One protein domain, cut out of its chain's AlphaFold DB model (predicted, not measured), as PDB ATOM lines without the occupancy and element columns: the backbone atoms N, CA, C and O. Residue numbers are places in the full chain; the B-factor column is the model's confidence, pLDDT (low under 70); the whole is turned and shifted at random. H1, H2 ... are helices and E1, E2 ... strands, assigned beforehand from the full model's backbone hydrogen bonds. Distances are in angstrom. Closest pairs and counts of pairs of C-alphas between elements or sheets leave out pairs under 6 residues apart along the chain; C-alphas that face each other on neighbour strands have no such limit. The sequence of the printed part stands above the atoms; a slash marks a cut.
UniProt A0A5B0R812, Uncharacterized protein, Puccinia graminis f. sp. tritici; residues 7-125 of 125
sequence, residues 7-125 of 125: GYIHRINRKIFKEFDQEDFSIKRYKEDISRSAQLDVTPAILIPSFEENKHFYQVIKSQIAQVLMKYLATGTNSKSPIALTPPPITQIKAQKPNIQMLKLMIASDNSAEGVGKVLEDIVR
ATOM      1  N   GLY A   7     237.197 293.078 318.906       83.38
ATOM      2  CA  GLY A   7     237.692 291.732 319.152       83.38
ATOM      3  C   GLY A   7     239.085 291.802 319.755       83.38
ATOM      4  O   GLY A   7     239.671 292.879 319.888       83.38
ATOM      5  N   TYR A   8     239.639 290.652 320.116       87.25
ATOM      6  CA  TYR A   8     241.021 290.577 320.558       87.25
ATOM      7  C   TYR A   8     241.681 289.291 320.084       87.25
ATOM      8  O   TYR A   8     241.047 288.242 319.996       87.25
ATOM      9  N   ILE A   9     242.979 289.378 319.815       88.62
ATOM     10  CA  ILE A   9     243.843 288.222 319.607       88.62
ATOM     11  C   ILE A   9     244.715 288.085 320.846       88.62
ATOM     12  O   ILE A   9     245.509 288.975 321.162       88.62
ATOM     13  N   HIS A  10     244.591 286.955 321.539       90.25
ATOM     14  CA  HIS A  10     245.513 286.582 322.603       90.25
ATOM     15  C   HIS A  10     246.651 285.741 322.016       90.25
ATOM     16  O   HIS A  10     246.457 284.601 321.598       90.25
ATOM     17  N   ARG A  11     247.861 286.304 321.990       87.38
ATOM     18  CA  ARG A  11     249.063 285.597 321.540       87.38
ATOM     19  C   ARG A  11     249.660 284.817 322.704       87.38
ATOM     20  O   ARG A  11     250.248 285.405 323.615       87.38
ATOM     21  N   ILE A  12     249.537 283.494 322.643       84.31
ATOM     22  CA  ILE A  12     250.129 282.584 323.628       84.31
ATOM     23  C   ILE A  12     251.654 282.753 323.630       84.31
ATOM     24  O   ILE A  12     252.294 282.945 322.591       84.31
ATOM     25  N   ASN A  13     252.250 282.701 324.819       86.06
ATOM     26  CA  ASN A  13     253.688 282.840 324.976       86.06
ATOM     27  C   ASN A  13     254.440 281.702 324.276       86.06
ATOM     28  O   ASN A  13     254.310 280.541 324.657       86.06
ATOM     29  N   ARG A  14     255.320 282.052 323.328       84.38
ATOM     30  CA  ARG A  14     256.115 281.078 322.567       84.38
ATOM     31  C   ARG A  14     257.007 280.176 323.412       84.38
ATOM     32  O   ARG A  14     257.365 279.100 322.954       84.38
ATOM     33  N   LYS A  15     257.374 280.595 324.626       85.19
ATOM     34  CA  LYS A  15     258.162 279.765 325.543       85.19
ATOM     35  C   LYS A  15     257.412 278.504 325.969       85.19
ATOM     36  O   LYS A  15     258.071 277.496 326.155       85.19
ATOM     37  N   ILE A  16     256.080 278.562 326.058       83.75
ATOM     38  CA  ILE A  16     255.250 277.407 326.425       83.75
ATOM     39  C   ILE A  16     255.404 276.308 325.370       83.75
ATOM     40  O   ILE A  16     255.612 275.160 325.721       83.75
ATOM     41  N   PHE A  17     255.412 276.665 324.083       83.69
ATOM     42  CA  PHE A  17     255.527 275.691 322.991       83.69
ATOM     43  C   PHE A  17     256.921 275.076 322.828       83.69
ATOM     44  O   PHE A  17     257.069 274.142 322.056       83.69
ATOM     45  N   LYS A  18     257.960 275.588 323.505       85.31
ATOM     46  CA  LYS A  18     259.319 275.031 323.370       85.31
ATOM     47  C   LYS A  18     259.461 273.640 323.986       85.31
ATOM     48  O   LYS A  18     260.406 272.939 323.653       85.31
ATOM     49  N   GLU A  19     258.572 273.294 324.910       84.44
ATOM     50  CA  GLU A  19     258.601 272.038 325.664       84.44
ATOM     51  C   GLU A  19     257.792 270.924 324.978       84.44
ATOM     52  O   GLU A  19     257.776 269.797 325.463       84.44
ATOM     53  N   PHE A  20     257.142 271.227 323.852       87.62
ATOM     54  CA  PHE A  20     256.227 270.334 323.146       87.62
ATOM     55  C   PHE A  20     256.619 270.207 321.669       87.62
ATOM     56  O   PHE A  20     257.313 271.073 321.128       87.62
ATOM     57  N   ASP A  21     256.151 269.146 321.009       90.81
ATOM     58  CA  ASP A  21     256.299 269.000 319.561       90.81
ATOM     59  C   ASP A  21     255.461 270.074 318.846       90.81
ATOM     60  O   ASP A  21     254.311 270.333 319.198       90.81
ATOM     61  N   GLN A  22     256.035 270.737 317.842       86.75
ATOM     62  CA  GLN A  22     255.312 271.752 317.075       86.75
ATOM     63  C   GLN A  22     254.215 271.136 316.204       86.75
ATOM     64  O   GLN A  22     253.194 271.790 315.966       86.75
ATOM     65  N   GLU A  23     254.390 269.887 315.772       89.88
ATOM     66  CA  GLU A  23     253.414 269.179 314.942       89.88
ATOM     67  C   GLU A  23     252.105 268.894 315.693       89.88
ATOM     68  O   GLU A  23     251.037 268.871 315.068       89.88
ATOM     69  N   ASP A  24     252.154 268.793 317.029       89.75
ATOM     70  CA  ASP A  24     250.968 268.640 317.882       89.75
ATOM     71  C   ASP A  24     250.020 269.846 317.783       89.75
ATOM     72  O   ASP A  24     248.807 269.709 317.946       89.75
ATOM     73  N   PHE A  25     250.548 271.030 317.456       87.44
ATOM     74  CA  PHE A  25     249.768 272.265 317.299       87.44
ATOM     75  C   PHE A  25     249.421 272.579 315.837       87.44
ATOM     76  O   PHE A  25     248.933 273.672 315.533       87.44
ATOM     77  N   SER A  26     249.678 271.651 314.911       90.19
ATOM     78  CA  SER A  26     249.356 271.841 313.499       90.19
ATOM     79  C   SER A  26     247.845 271.788 313.243       90.19
ATOM     80  O   SER A  26     247.085 271.076 313.901       90.19
ATOM     81  N   ILE A  27     247.388 272.499 312.207       91.50
ATOM     82  CA  ILE A  27     245.981 272.445 311.768       91.50
ATOM     83  C   ILE A  27     245.584 271.029 311.341       91.50
ATOM     84  O   ILE A  27     244.437 270.624 311.525       91.50
ATOM     85  N   LYS A  28     246.525 270.273 310.766       94.88
ATOM     86  CA  LYS A  28     246.306 268.877 310.394       94.88
ATOM     87  C   LYS A  28     245.991 268.045 311.636       94.88
ATOM     88  O   LYS A  28     244.938 267.413 311.671       94.88
ATOM     89  N   ARG A  29     246.850 268.117 312.660       95.19
ATOM     90  CA  ARG A  29     246.658 267.382 313.911       95.19
ATOM     91  C   ARG A  29     245.354 267.767 314.602       95.19
ATOM     92  O   ARG A  29     244.578 266.887 314.957       95.19
ATOM     93  N   TYR A  30     245.056 269.064 314.673       93.06
ATOM     94  CA  TYR A  30     243.785 269.558 315.201       93.06
ATOM     95  C   TYR A  30     242.571 268.926 314.504       93.06
ATOM     96  O   TYR A  30     241.656 268.446 315.169       93.06
ATOM     97  N   LYS A  31     242.552 268.890 313.163       94.31
ATOM     98  CA  LYS A  31     241.441 268.285 312.407       94.31
ATOM     99  C   LYS A  31     241.299 266.793 312.703       94.31
ATOM    100  O   LYS A  31     240.183 266.332 312.919       94.31
ATOM    101  N   GLU A  32     242.412 266.063 312.734       94.88
ATOM    102  CA  GLU A  32     242.430 264.635 313.069       94.88
ATOM    103  C   GLU A  32     241.885 264.379 314.482       94.88
ATOM    104  O   GLU A  32     241.041 263.502 314.669       94.88
ATOM    105  N   ASP A  33     242.313 265.171 315.467       93.69
ATOM    106  CA  ASP A  33     241.860 265.067 316.856       93.69
ATOM    107  C   ASP A  33     240.371 265.378 317.006       93.69
ATOM    108  O   ASP A  33     239.648 264.623 317.657       93.69
ATOM    109  N   ILE A  34     239.878 266.431 316.346       93.44
ATOM    110  CA  ILE A  34     238.451 266.772 316.350       93.44
ATOM    111  C   ILE A  34     237.623 265.661 315.702       93.44
ATOM    112  O   ILE A  34     236.619 265.240 316.277       93.44
ATOM    113  N   SER A  35     238.048 265.132 314.553       93.56
ATOM    114  CA  SER A  35     237.362 264.002 313.918       93.56
ATOM    115  C   SER A  35     237.333 262.764 314.816       93.56
ATOM    116  O   SER A  35     236.291 262.120 314.916       93.56
ATOM    117  N   ARG A  36     238.432 262.453 315.516       92.25
ATOM    118  CA  ARG A  36     238.473 261.350 316.492       92.25
ATOM    119  C   ARG A  36     237.579 261.598 317.700       92.25
ATOM    120  O   ARG A  36     236.925 260.669 318.162       92.25
ATOM    121  N   SER A  37     237.513 262.834 318.192       89.81
ATOM    122  CA  SER A  37     236.703 263.178 319.365       89.81
ATOM    123  C   SER A  37     235.209 262.918 319.162       89.81
ATOM    124  O   SER A  37     234.520 262.592 320.121       89.81
ATOM    125  N   ALA A  38     234.718 262.969 317.917       90.88
ATOM    126  CA  ALA A  38     233.329 262.648 317.596       90.88
ATOM    127  C   ALA A  38     232.962 261.179 317.885       90.88
ATOM    128  O   ALA A  38     231.785 260.858 318.013       90.88
ATOM    129  N   GLN A  39     233.961 260.299 317.975       89.81
ATOM    130  CA  GLN A  39     233.808 258.874 318.276       89.81
ATOM    131  C   GLN A  39     234.200 258.538 319.723       89.81
ATOM    132  O   GLN A  39     234.219 257.367 320.094       89.81
ATOM    133  N   LEU A  40     234.569 259.537 320.532       88.19
ATOM    134  CA  LEU A  40     234.997 259.317 321.906       88.19
ATOM    135  C   LEU A  40     233.780 259.052 322.800       88.19
ATOM    136  O   LEU A  40     232.971 259.950 323.033       88.19
ATOM    137  N   ASP A  41     233.698 257.849 323.365       90.31
ATOM    138  CA  ASP A  41     232.716 257.535 324.401       90.31
ATOM    139  C   ASP A  41     233.061 258.274 325.699       90.31
ATOM    140  O   ASP A  41     233.972 257.907 326.449       90.31
ATOM    141  N   VAL A  42     232.320 259.349 325.972       88.75
ATOM    142  CA  VAL A  42     232.486 260.139 327.193       88.75
ATOM    143  C   VAL A  42     231.860 259.388 328.363       88.75
ATOM    144  O   VAL A  42     230.645 259.385 328.551       88.75
ATOM    145  N   THR A  43     232.704 258.766 329.183       90.62
ATOM    146  CA  THR A  43     232.282 258.147 330.444       90.62
ATOM    147  C   THR A  43     232.580 259.068 331.628       90.62
ATOM    148  O   THR A  43     233.543 259.840 331.582       90.62
ATOM    149  N   PRO A  44     231.823 258.973 332.738       88.88
ATOM    150  CA  PRO A  44     232.116 259.746 333.945       88.88
ATOM    151  C   PRO A  44     233.541 259.548 334.474       88.88
ATOM    152  O   PRO A  44     234.116 260.479 335.025       88.88
ATOM    153  N   ALA A  45     234.136 258.369 334.268       88.50
ATOM    154  CA  ALA A  45     235.490 258.061 334.719       88.50
ATOM    155  C   ALA A  45     236.559 258.989 334.114       88.50
ATOM    156  O   ALA A  45     237.545 259.274 334.782       88.50
ATOM    157  N   ILE A  46     236.350 259.507 332.895       89.50
ATOM    158  CA  ILE A  46     237.276 260.446 332.229       89.50
ATOM    159  C   ILE A  46     237.288 261.817 332.932       89.50
ATOM    160  O   ILE A  46     238.248 262.572 332.812       89.50
ATOM    161  N   LEU A  47     236.228 262.142 333.675       90.44
ATOM    162  CA  LEU A  47     236.067 263.419 334.376       90.44
ATOM    163  C   LEU A  47     236.474 263.350 335.855       90.44
ATOM    164  O   LEU A  47     236.420 264.366 336.548       90.44
ATOM    165  N   ILE A  48     236.841 262.168 336.357       93.19
ATOM    166  CA  ILE A  48     237.201 261.959 337.762       93.19
ATOM    167  C   ILE A  48     238.730 261.873 337.868       93.19
ATOM    168  O   ILE A  48     239.349 261.188 337.054       93.19
ATOM    169  N   PRO A  49     239.356 262.518 338.872       92.56
ATOM    170  CA  PRO A  49     240.794 262.419 339.060       92.56
ATOM    171  C   PRO A  49     241.225 260.975 339.316       92.56
ATOM    172  O   PRO A  49     240.565 260.216 340.035       92.56
ATOM    173  N   SER A  50     242.388 260.621 338.788       93.31
ATOM    174  CA  SER A  50     243.068 259.378 339.115       93.31
ATOM    175  C   SER A  50     243.390 259.288 340.611       93.31
ATOM    176  O   SER A  50     243.344 260.264 341.369       93.31
ATOM    177  N   PHE A  51     243.749 258.088 341.058       95.19
ATOM    178  CA  PHE A  51     244.190 257.873 342.433       95.19
ATOM    179  C   PHE A  51     245.389 258.764 342.805       95.19
ATOM    180  O   PHE A  51     245.393 259.369 343.876       95.19
ATOM    181  N   GLU A  52     246.380 258.887 341.917       94.88
ATOM    182  CA  GLU A  52     247.576 259.698 342.176       94.88
ATOM    183  C   GLU A  52     247.264 261.200 342.209       94.88
ATOM    184  O   GLU A  52     247.779 261.910 343.074       94.88
ATOM    185  N   GLU A  53     246.365 261.687 341.350       94.31
ATOM    186  CA  GLU A  53     245.902 263.083 341.391       94.31
ATOM    187  C   GLU A  53     245.130 263.382 342.680       94.31
ATOM    188  O   GLU A  53     245.385 264.394 343.334       94.31
ATOM    189  N   ASN A  54     244.248 262.476 343.113       96.06
ATOM    190  CA  ASN A  54     243.547 262.607 344.392       96.06
ATOM    191  C   ASN A  54     244.515 262.589 345.580       96.06
ATOM    192  O   ASN A  54     244.372 263.375 346.520       96.06
ATOM    193  N   LYS A  55     245.525 261.715 345.546       96.06
ATOM    194  CA  LYS A  55     246.567 261.646 346.573       96.06
ATOM    195  C   LYS A  55     247.387 262.932 346.618       96.06
ATOM    196  O   LYS A  55     247.650 263.431 347.712       96.06
ATOM    197  N   HIS A  56     247.769 263.485 345.465       95.81
ATOM    198  CA  HIS A  56     248.445 264.781 345.379       95.81
ATOM    199  C   HIS A  56     247.572 265.889 345.977       95.81
ATOM    200  O   HIS A  56     248.011 266.573 346.904       95.81
ATOM    201  N   PHE A  57     246.312 265.986 345.546       95.62
ATOM    202  CA  PHE A  57     245.358 266.974 346.046       95.62
ATOM    203  C   PHE A  57     245.173 266.885 347.567       95.62
ATOM    204  O   PHE A  57     245.235 267.892 348.273       95.62
ATOM    205  N   TYR A  58     245.048 265.671 348.103       96.00
ATOM    206  CA  TYR A  58     244.963 265.431 349.540       96.00
ATOM    207  C   TYR A  58     246.178 265.972 350.308       96.00
ATOM    208  O   TYR A  58     246.022 266.591 351.364       96.00
ATOM    209  N   GLN A  59     247.390 265.773 349.780       95.62
ATOM    210  CA  GLN A  59     248.608 266.315 350.383       95.62
ATOM    211  C   GLN A  59     248.645 267.845 350.314       95.62
ATOM    212  O   GLN A  59     249.002 268.479 351.304       95.62
ATOM    213  N   VAL A  60     248.209 268.449 349.201       95.94
ATOM    214  CA  VAL A  60     248.098 269.913 349.068       95.94
ATOM    215  C   VAL A  60     247.209 270.494 350.165       95.94
ATOM    216  O   VAL A  60     247.642 271.395 350.886       95.94
ATOM    217  N   ILE A  61     246.000 269.949 350.334       96.69
ATOM    218  CA  ILE A  61     245.042 270.428 351.337       96.69
ATOM    219  C   ILE A  61     245.611 270.280 352.751       96.69
ATOM    220  O   ILE A  61     245.560 271.224 353.542       96.69
ATOM    221  N   LYS A  62     246.223 269.130 353.067       95.38
ATOM    222  CA  LYS A  62     246.884 268.916 354.362       95.38
ATOM    223  C   LYS A  62     247.973 269.942 354.640       95.38
ATOM    224  O   LYS A  62     247.998 270.504 355.733       95.38
ATOM    225  N   SER A  63     248.852 270.187 353.672       94.88
ATOM    226  CA  SER A  63     249.940 271.150 353.817       94.88
ATOM    227  C   SER A  63     249.427 272.566 354.033       94.88
ATOM    228  O   SER A  63     249.914 273.251 354.928       94.88
ATOM    229  N   GLN A  64     248.411 272.990 353.277       94.44
ATOM    230  CA  GLN A  64     247.813 274.320 353.418       94.44
ATOM    231  C   GLN A  64     247.152 274.511 354.788       94.44
ATOM    232  O   GLN A  64     247.402 275.517 355.451       94.44
ATOM    233  N   ILE A  65     246.364 273.533 355.250       94.06
ATOM    234  CA  ILE A  65     245.752 273.579 356.585       94.06
ATOM    235  C   ILE A  65     246.843 273.624 357.658       94.06
ATOM    236  O   ILE A  65     246.822 274.507 358.513       94.06
ATOM    237  N   ALA A  66     247.826 272.722 357.593       91.69
ATOM    238  CA  ALA A  66     248.923 272.678 358.557       91.69
ATOM    239  C   ALA A  66     249.707 273.998 358.589       91.69
ATOM    240  O   ALA A  66     250.029 274.494 359.666       91.69
ATOM    241  N   GLN A  67     249.960 274.605 357.428       91.44
ATOM    242  CA  GLN A  67     250.629 275.896 357.323       91.44
ATOM    243  C   GLN A  67     249.850 277.006 358.036       91.44
ATOM    244  O   GLN A  67     250.449 277.777 358.784       91.44
ATOM    245  N   VAL A  68     248.527 277.084 357.846       92.31
ATOM    246  CA  VAL A  68     247.676 278.083 358.519       92.31
ATOM    247  C   VAL A  68     247.667 277.862 360.032       92.31
ATOM    248  O   VAL A  68     247.888 278.812 360.784       92.31
ATOM    249  N   LEU A  69     247.470 276.620 360.485       89.88
ATOM    250  CA  LEU A  69     247.457 276.283 361.912       89.88
ATOM    251  C   LEU A  69     248.789 276.643 362.584       89.88
ATOM    252  O   LEU A  69     248.796 277.302 363.622       89.88
ATOM    253  N   MET A  70     249.914 276.272 361.964       86.75
ATOM    254  CA  MET A  70     251.246 276.567 362.495       86.75
ATOM    255  C   MET A  70     251.568 278.060 362.477       86.75
ATOM    256  O   MET A  70     252.229 278.551 363.385       86.75
ATOM    257  N   LYS A  71     251.107 278.793 361.458       88.06
ATOM    258  CA  LYS A  71     251.396 280.222 361.326       88.06
ATOM    259  C   LYS A  71     250.599 281.087 362.304       88.06
ATOM    260  O   LYS A  71     251.122 282.104 362.746       88.06
ATOM    261  N   TYR A  72     249.349 280.726 362.594       88.62
ATOM    262  CA  TYR A  72     248.431 281.622 363.307       88.62
ATOM    263  C   TYR A  72     247.929 281.102 364.655       88.62
ATOM    264  O   TYR A  72     247.536 281.917 365.484       88.62
ATOM    265  N   LEU A  73     247.912 279.786 364.888       83.94
ATOM    266  CA  LEU A  73     247.317 279.202 366.099       83.94
ATOM    267  C   LEU A  73     248.341 278.521 367.009       83.94
ATOM    268  O   LEU A  73     248.158 278.494 368.225       83.94
ATOM    269  N   ALA A  74     249.414 277.965 366.449       80.12
ATOM    270  CA  ALA A  74     250.427 277.286 367.240       80.12
ATOM    271  C   ALA A  74     251.290 278.298 368.011       80.12
ATOM    272  O   ALA A  74     251.980 279.130 367.426       80.12
ATOM    273  N   THR A  75     251.295 278.191 369.339       69.44
ATOM    274  CA  THR A  75     252.241 278.888 370.215       69.44
ATOM    275  C   THR A  75     253.199 277.858 370.817       69.44
ATOM    276  O   THR A  75     252.780 276.867 371.407       69.44
ATOM    277  N   GLY A  76     254.507 278.055 370.634       63.53
ATOM    278  CA  GLY A  76     255.533 277.335 371.400       63.53
ATOM    279  C   GLY A  76     255.875 275.891 371.003       63.53
ATOM    280  O   GLY A  76     256.539 275.217 371.784       63.53
ATOM    281  N   THR A  77     255.505 275.380 369.825       58.00
ATOM    282  CA  THR A  77     255.847 273.996 369.452       58.00
ATOM    283  C   THR A  77     256.977 273.919 368.432       58.00
ATOM    284  O   THR A  77     256.801 274.079 367.228       58.00
ATOM    285  N   ASN A  78     258.152 273.551 368.941       58.28
ATOM    286  CA  ASN A  78     259.278 273.000 368.183       58.28
ATOM    287  C   ASN A  78     258.935 271.574 367.683       58.28
ATOM    288  O   ASN A  78     259.685 270.621 367.898       58.28
ATOM    289  N   SER A  79     257.741 271.372 367.114       57.94
ATOM    290  CA  SER A  79     257.275 270.043 366.735       57.94
ATOM    291  C   SER A  79     257.697 269.733 365.304       57.94
ATOM    292  O   SER A  79     257.347 270.421 364.344       57.94
ATOM    293  N   LYS A  80     258.459 268.647 365.156       62.97
ATOM    294  CA  LYS A  80     258.633 267.944 363.885       62.97
ATOM    295  C   LYS A  80     257.274 267.357 363.489       62.97
ATOM    296  O   LYS A  80     257.012 266.181 363.727       62.97
ATOM    297  N   SER A  81     256.373 268.194 362.975       65.50
ATOM    298  CA  SER A  81     255.106 267.729 362.417       65.50
ATOM    299  C   SER A  81     255.411 266.770 361.262       65.50
ATOM    300  O   SER A  81     256.226 267.110 360.402       65.50
ATOM    301  N   PRO A  82     254.773 265.590 361.201       77.69
ATOM    302  CA  PRO A  82     254.933 264.673 360.076       77.69
ATOM    303  C   PRO A  82     254.288 265.209 358.786       77.69
ATOM    304  O   PRO A  82     254.459 264.618 357.723       77.69
ATOM    305  N   ILE A  83     253.527 266.307 358.864       85.44
ATOM    306  CA  ILE A  83     252.860 266.931 357.720       85.44
ATOM    307  C   ILE A  83     253.763 268.026 357.155       85.44
ATOM    308  O   ILE A  83     254.119 268.975 357.858       85.44
ATOM    309  N   ALA A  84     254.089 267.920 355.867       88.44
ATOM    310  CA  ALA A  84     254.816 268.959 355.151       88.44
ATOM    311  C   ALA A  84     254.018 270.272 355.166       88.44
ATOM    312  O   ALA A  84     252.845 270.281 354.804       88.44
ATOM    313  N   LEU A  85     254.646 271.385 355.553       90.56
ATOM    314  CA  LEU A  85     254.005 272.711 355.546       90.56
ATOM    315  C   LEU A  85     253.984 273.348 354.151       90.56
ATOM    316  O   LEU A  85     253.235 274.287 353.900       90.56
ATOM    317  N   THR A  86     254.815 272.843 353.243       91.44
ATOM    318  CA  THR A  86     254.829 273.227 351.835       91.44
ATOM    319  C   THR A  86     254.061 272.186 351.027       91.44
ATOM    320  O   THR A  86     254.438 271.011 351.077       91.44
ATOM    321  N   PRO A  87     253.020 272.584 350.276       93.25
ATOM    322  CA  PRO A  87     252.321 271.683 349.368       93.25
ATOM    323  C   PRO A  87     253.278 271.029 348.363       93.25
ATOM    324  O   PRO A  87     254.268 271.662 347.975       93.25
ATOM    325  N   PRO A  88     252.992 269.797 347.902       93.88
ATOM    326  CA  PRO A  88     253.752 269.200 346.813       93.88
ATOM    327  C   PRO A  88     253.690 270.100 345.567       93.88
ATOM    328  O   PRO A  88     252.643 270.698 345.289       93.88
ATOM    329  N   PRO A  89     254.795 270.222 344.812       91.19
ATOM    330  CA  PRO A  89     254.837 271.089 343.645       91.19
ATOM    331  C   PRO A  89     253.884 270.594 342.550       91.19
ATOM    332  O   PRO A  89     253.566 269.406 342.458       91.19
ATOM    333  N   ILE A  90     253.453 271.527 341.705       89.25
ATOM    334  CA  ILE A  90     252.804 271.256 340.418       89.25
ATOM    335  C   ILE A  90     253.607 271.945 339.322       89.25
ATOM    336  O   ILE A  90     254.301 272.932 339.585       89.25
ATOM    337  N   THR A  91     253.485 271.469 338.089       86.12
ATOM    338  CA  THR A  91     254.055 272.156 336.930       86.12
ATOM    339  C   THR A  91     253.286 273.453 336.696       86.12
ATOM    340  O   THR A  91     252.172 273.453 336.179       86.12
ATOM    341  N   GLN A  92     253.857 274.575 337.134       82.38
ATOM    342  CA  GLN A  92     253.223 275.884 337.016       82.38
ATOM    343  C   GLN A  92     253.610 276.564 335.707       82.38
ATOM    344  O   GLN A  92     254.789 276.741 335.402       82.38
ATOM    345  N   ILE A  93     252.609 277.057 334.978       84.06
ATOM    346  CA  ILE A  93     252.848 278.003 333.891       84.06
ATOM    347  C   ILE A  93     253.183 279.354 334.523       84.06
ATOM    348  O   ILE A  93     252.392 279.916 335.284       84.06
ATOM    349  N   LYS A  94     254.362 279.901 334.207       84.88
ATOM    350  CA  LYS A  94     254.792 281.200 334.739       84.88
ATOM    351  C   LYS A  94     253.798 282.295 334.346       84.88
ATOM    352  O   LYS A  94     253.698 282.638 333.164       84.88
ATOM    353  N   ALA A  95     253.157 282.893 335.350       87.12
ATOM    354  CA  ALA A  95     252.268 284.034 335.177       87.12
ATOM    355  C   ALA A  95     253.007 285.190 334.488       87.12
ATOM    356  O   ALA A  95     254.057 285.652 334.942       87.12
ATOM    357  N   GLN A  96     252.471 285.628 333.352       87.69
ATOM    358  CA  GLN A  96     253.025 286.693 332.524       87.69
ATOM    359  C   GLN A  96     251.882 287.571 332.029       87.69
ATOM    360  O   GLN A  96     250.772 287.083 331.820       87.69
ATOM    361  N   LYS A  97     252.157 288.868 331.835       90.19
ATOM    362  CA  LYS A  97     251.180 289.787 331.245       90.19
ATOM    363  C   LYS A  97     250.750 289.228 329.879       90.19
ATOM    364  O   LYS A  97     251.633 288.960 329.058       90.19
ATOM    365  N   PRO A  98     249.443 289.034 329.628       87.69
ATOM    366  CA  PRO A  98     248.992 288.463 328.372       87.69
ATOM    367  C   PRO A  98     249.305 289.430 327.230       87.69
ATOM    368  O   PRO A  98     249.163 290.649 327.363       87.69
ATOM    369  N   ASN A  99     249.755 288.881 326.104       90.94
ATOM    370  CA  ASN A  99     249.961 289.655 324.889       90.94
ATOM    371  C   ASN A  99     248.642 289.693 324.119       90.94
ATOM    372  O   ASN A  99     248.320 288.764 323.374       90.94
ATOM    373  N   ILE A 100     247.860 290.738 324.374       91.88
ATOM    374  CA  ILE A 100     246.542 290.937 323.782       91.88
ATOM    375  C   ILE A 100     246.640 292.071 322.772       91.88
ATOM    376  O   ILE A 100     247.002 293.194 323.122       91.88
ATOM    377  N   GLN A 101     246.286 291.774 321.529       91.25
ATOM    378  CA  GLN A 101     246.098 292.779 320.495       91.25
ATOM    379  C   GLN A 101     244.602 293.012 320.317       91.25
ATOM    380  O   GLN A 101     243.872 292.104 319.922       91.25
ATOM    381  N   MET A 102     244.149 294.224 320.623       89.56
ATOM    382  CA  MET A 102     242.771 294.631 320.368       89.56
ATOM    383  C   MET A 102     242.581 294.872 318.872       89.56
ATOM    384  O   MET A 102     243.399 295.532 318.233       89.56
ATOM    385  N   LEU A 103     241.489 294.350 318.329       83.31
ATOM    386  CA  LEU A 103     241.076 294.548 316.949       83.31
ATOM    387  C   LEU A 103     239.804 295.382 316.937       83.31
ATOM    388  O   LEU A 103     238.824 295.033 317.598       83.31
ATOM    389  N   LYS A 104     239.803 296.464 316.163       81.56
ATOM    390  CA  LYS A 104     238.568 297.173 315.844       81.56
ATOM    391  C   LYS A 104     237.882 296.407 314.715       81.56
ATOM    392  O   LYS A 104     238.358 296.451 313.587       81.56
ATOM    393  N   LEU A 105     236.818 295.674 315.034       73.56
ATOM    394  CA  LEU A 105     236.131 294.815 314.064       73.56
ATOM    395  C   LEU A 105     235.154 295.602 313.190       73.56
ATOM    396  O   LEU A 105     234.890 295.207 312.062       73.56
ATOM    397  N   MET A 106     234.634 296.727 313.693       68.06
ATOM    398  CA  MET A 106     233.732 297.603 312.945       68.06
ATOM    399  C   MET A 106     234.014 299.076 313.261       68.06
ATOM    400  O   MET A 106     234.310 299.436 314.403       68.06
ATOM    401  N   ILE A 107     233.906 299.952 312.258       64.81
ATOM    402  CA  ILE A 107     233.953 301.414 312.451       64.81
ATOM    403  C   ILE A 107     232.585 301.929 312.937       64.81
ATOM    404  O   ILE A 107     232.556 302.786 313.819       64.81
ATOM    405  N   ALA A 108     231.493 301.344 312.428       59.78
ATOM    406  CA  ALA A 108     230.100 301.479 312.869       59.78
ATOM    407  C   ALA A 108     229.330 300.182 312.519       59.78
ATOM    408  O   ALA A 108     229.717 299.495 311.576       59.78
ATOM    409  N   SER A 109     228.288 299.823 313.280       57.25
ATOM    410  CA  SER A 109     227.507 298.589 313.063       57.25
ATOM    411  C   SER A 109     226.633 298.701 311.811       57.25
ATOM    412  O   SER A 109     225.671 299.462 311.821       57.25
ATOM    413  N   ASP A 110     226.923 297.940 310.756       57.91
ATOM    414  CA  ASP A 110     226.052 297.799 309.577       57.91
ATOM    415  C   ASP A 110     225.125 296.566 309.658       57.91
ATOM    416  O   ASP A 110     224.353 296.307 308.739       57.91
ATOM    417  N   ASN A 111     225.162 295.821 310.777       55.00
ATOM    418  CA  ASN A 111     224.389 294.596 311.027       55.00
ATOM    419  C   ASN A 111     224.508 293.523 309.918       55.00
ATOM    420  O   ASN A 111     223.667 292.623 309.850       55.00
ATOM    421  N   SER A 112     225.546 293.574 309.074       57.59
ATOM    422  CA  SER A 112     225.734 292.632 307.969       57.59
ATOM    423  C   SER A 112     226.654 291.472 308.360       57.59
ATOM    424  O   SER A 112     227.723 291.659 308.942       57.59
ATOM    425  N   ALA A 113     226.264 290.242 308.013       57.31
ATOM    426  CA  ALA A 113     227.073 289.041 308.242       57.31
ATOM    427  C   ALA A 113     228.310 288.949 307.322       57.31
ATOM    428  O   ALA A 113     229.199 288.135 307.566       57.31
ATOM    429  N   GLU A 114     228.383 289.787 306.283       60.12
ATOM    430  CA  GLU A 114     229.447 289.770 305.272       60.12
ATOM    431  C   GLU A 114     230.793 290.306 305.802       60.12
ATOM    432  O   GLU A 114     231.859 289.888 305.350       60.12
ATOM    433  N   GLY A 115     230.772 291.192 306.806       59.34
ATOM    434  CA  GLY A 115     231.974 291.875 307.302       59.34
ATOM    435  C   GLY A 115     232.995 290.964 307.994       59.34
ATOM    436  O   GLY A 115     234.198 291.189 307.882       59.34
ATOM    437  N   VAL A 116     232.547 289.898 308.667       60.22
ATOM    438  CA  VAL A 116     233.449 288.987 309.403       60.22
ATOM    439  C   VAL A 116     234.299 288.140 308.454       60.22
ATOM    440  O   VAL A 116     235.465 287.894 308.752       60.22
ATOM    441  N   GLY A 117     233.747 287.732 307.305       63.16
ATOM    442  CA  GLY A 117     234.489 286.971 306.297       63.16
ATOM    443  C   GLY A 117     235.703 287.748 305.786       63.16
ATOM    444  O   GLY A 117     236.813 287.225 305.802       63.16
ATOM    445  N   LYS A 118     235.509 289.036 305.473       63.19
ATOM    446  CA  LYS A 118     236.573 289.938 305.002       63.19
ATOM    447  C   LYS A 118     237.678 290.134 306.044       63.19
ATOM    448  O   LYS A 118     238.852 290.058 305.709       63.19
ATOM    449  N   VAL A 119     237.320 290.308 307.320       62.12
ATOM    450  CA  VAL A 119     238.315 290.456 308.403       62.12
ATOM    451  C   VAL A 119     239.141 289.182 308.592       62.12
ATOM    452  O   VAL A 119     240.344 289.261 308.819       62.12
ATOM    453  N   LEU A 120     238.517 288.002 308.515       66.19
ATOM    454  CA  LEU A 120     239.241 286.736 308.640       66.19
ATOM    455  C   LEU A 120     240.162 286.485 307.439       66.19
ATOM    456  O   LEU A 120     241.286 286.037 307.642       66.19
ATOM    457  N   GLU A 121     239.723 286.812 306.222       70.38
ATOM    458  CA  GLU A 121     240.568 286.754 305.021       70.38
ATOM    459  C   GLU A 121     241.770 287.708 305.116       70.38
ATOM    460  O   GLU A 121     242.894 287.292 304.835       70.38
ATOM    461  N   ASP A 122     241.569 288.938 305.597       65.12
ATOM    462  CA  ASP A 122     242.643 289.924 305.786       65.12
ATOM    463  C   ASP A 122     243.648 289.529 306.882       65.12
ATOM    464  O   ASP A 122     244.818 289.882 306.790       65.12
ATOM    465  N   ILE A 123     243.223 288.804 307.925       63.84
ATOM    466  CA  ILE A 123     244.130 288.300 308.975       63.84
ATOM    467  C   ILE A 123     244.978 287.122 308.472       63.84
ATOM    468  O   ILE A 123     246.085 286.903 308.967       63.84
ATOM    469  N   VAL A 124     244.438 286.323 307.549       66.75
ATOM    470  CA  VAL A 124     245.112 285.138 306.993       66.75
ATOM    471  C   VAL A 124     246.114 285.512 305.893       66.75
ATOM    472  O   VAL A 124     247.050 284.746 305.655       66.75
ATOM    473  N   ARG A 125     245.928 286.661 305.238       48.34
ATOM    474  CA  ARG A 125     246.814 287.189 304.193       48.34
ATOM    475  C   ARG A 125     248.056 287.880 304.760       48.34
ATOM    476  O   ARG A 125     249.113 287.754 304.101       48.34
TER     477      ARG A 125
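What this domain is: This is residues 7 to 125 of the 125 residues of an uncharacterized protein of Puccinia graminis f. sp. tritici (UniProt A0A5B0R812). An open, stretched-out loop of chain, hollow in the middle: from the small two-strand sheet E1 and E2 it runs out through H1, H2 and H3 to the long helix H4 at one end, and a long unnamed stretch, residues 73 to 98, doubles back past H4 to E2. H5 lies beyond the strands at the other end, and no helix touches another. The printed part has 119 residues with five named helices and two named strands, in the order E1, H1, H2, H3, H4, E2, H5; the sheet, E1 - E2, is antiparallel and the class is mostly helix. The whole is extended, with a radius of gyration of the C-alphas of 24.1 A, and elongated, spanning 71 by 39 by 31 A.

How they stand to each other: E1, residues 7 to 11, and E2, residues 99 to 104, are antiparallel neighbours, with 156 degrees between their directions. N 9 and O 101 are 2.9 A apart and N 103 and O 7 are 2.8 A apart, within hydrogen-bond range. H1, residues 16 to 19, is apart from H2, residues 27 to 37. H3, residues 44 to 47, is apart from H2 and from H4, residues 51 to 72. H5, residues 114 to 124, is apart from E1 and H4. Every O i to N i+4 pair is within hydrogen-bond range in H2 and H4, and 6 of 7 in H5; H1 and H3 are too short for such a pair.

Where its parts are: E1 begins at C-alpha 7, (237.692, 291.732, 319.152). H2 is 15.2 A long. H4 runs 31.9 A to C-alpha 72 at (248.431, 281.622, 363.307). E2 and H5 are each 16.4 A long, and H5 ends at C-alpha 124, (245.112, 285.138, 306.993).

The domain as a whole: The C-alphas farthest apart, of Gly 76 and Glu 114, are 72.2 A apart. The printed part has no cut; H4 to E2 is a long link. Confidence is under 70 at residues 75 to 81, 106 to 120 and 122 to 125.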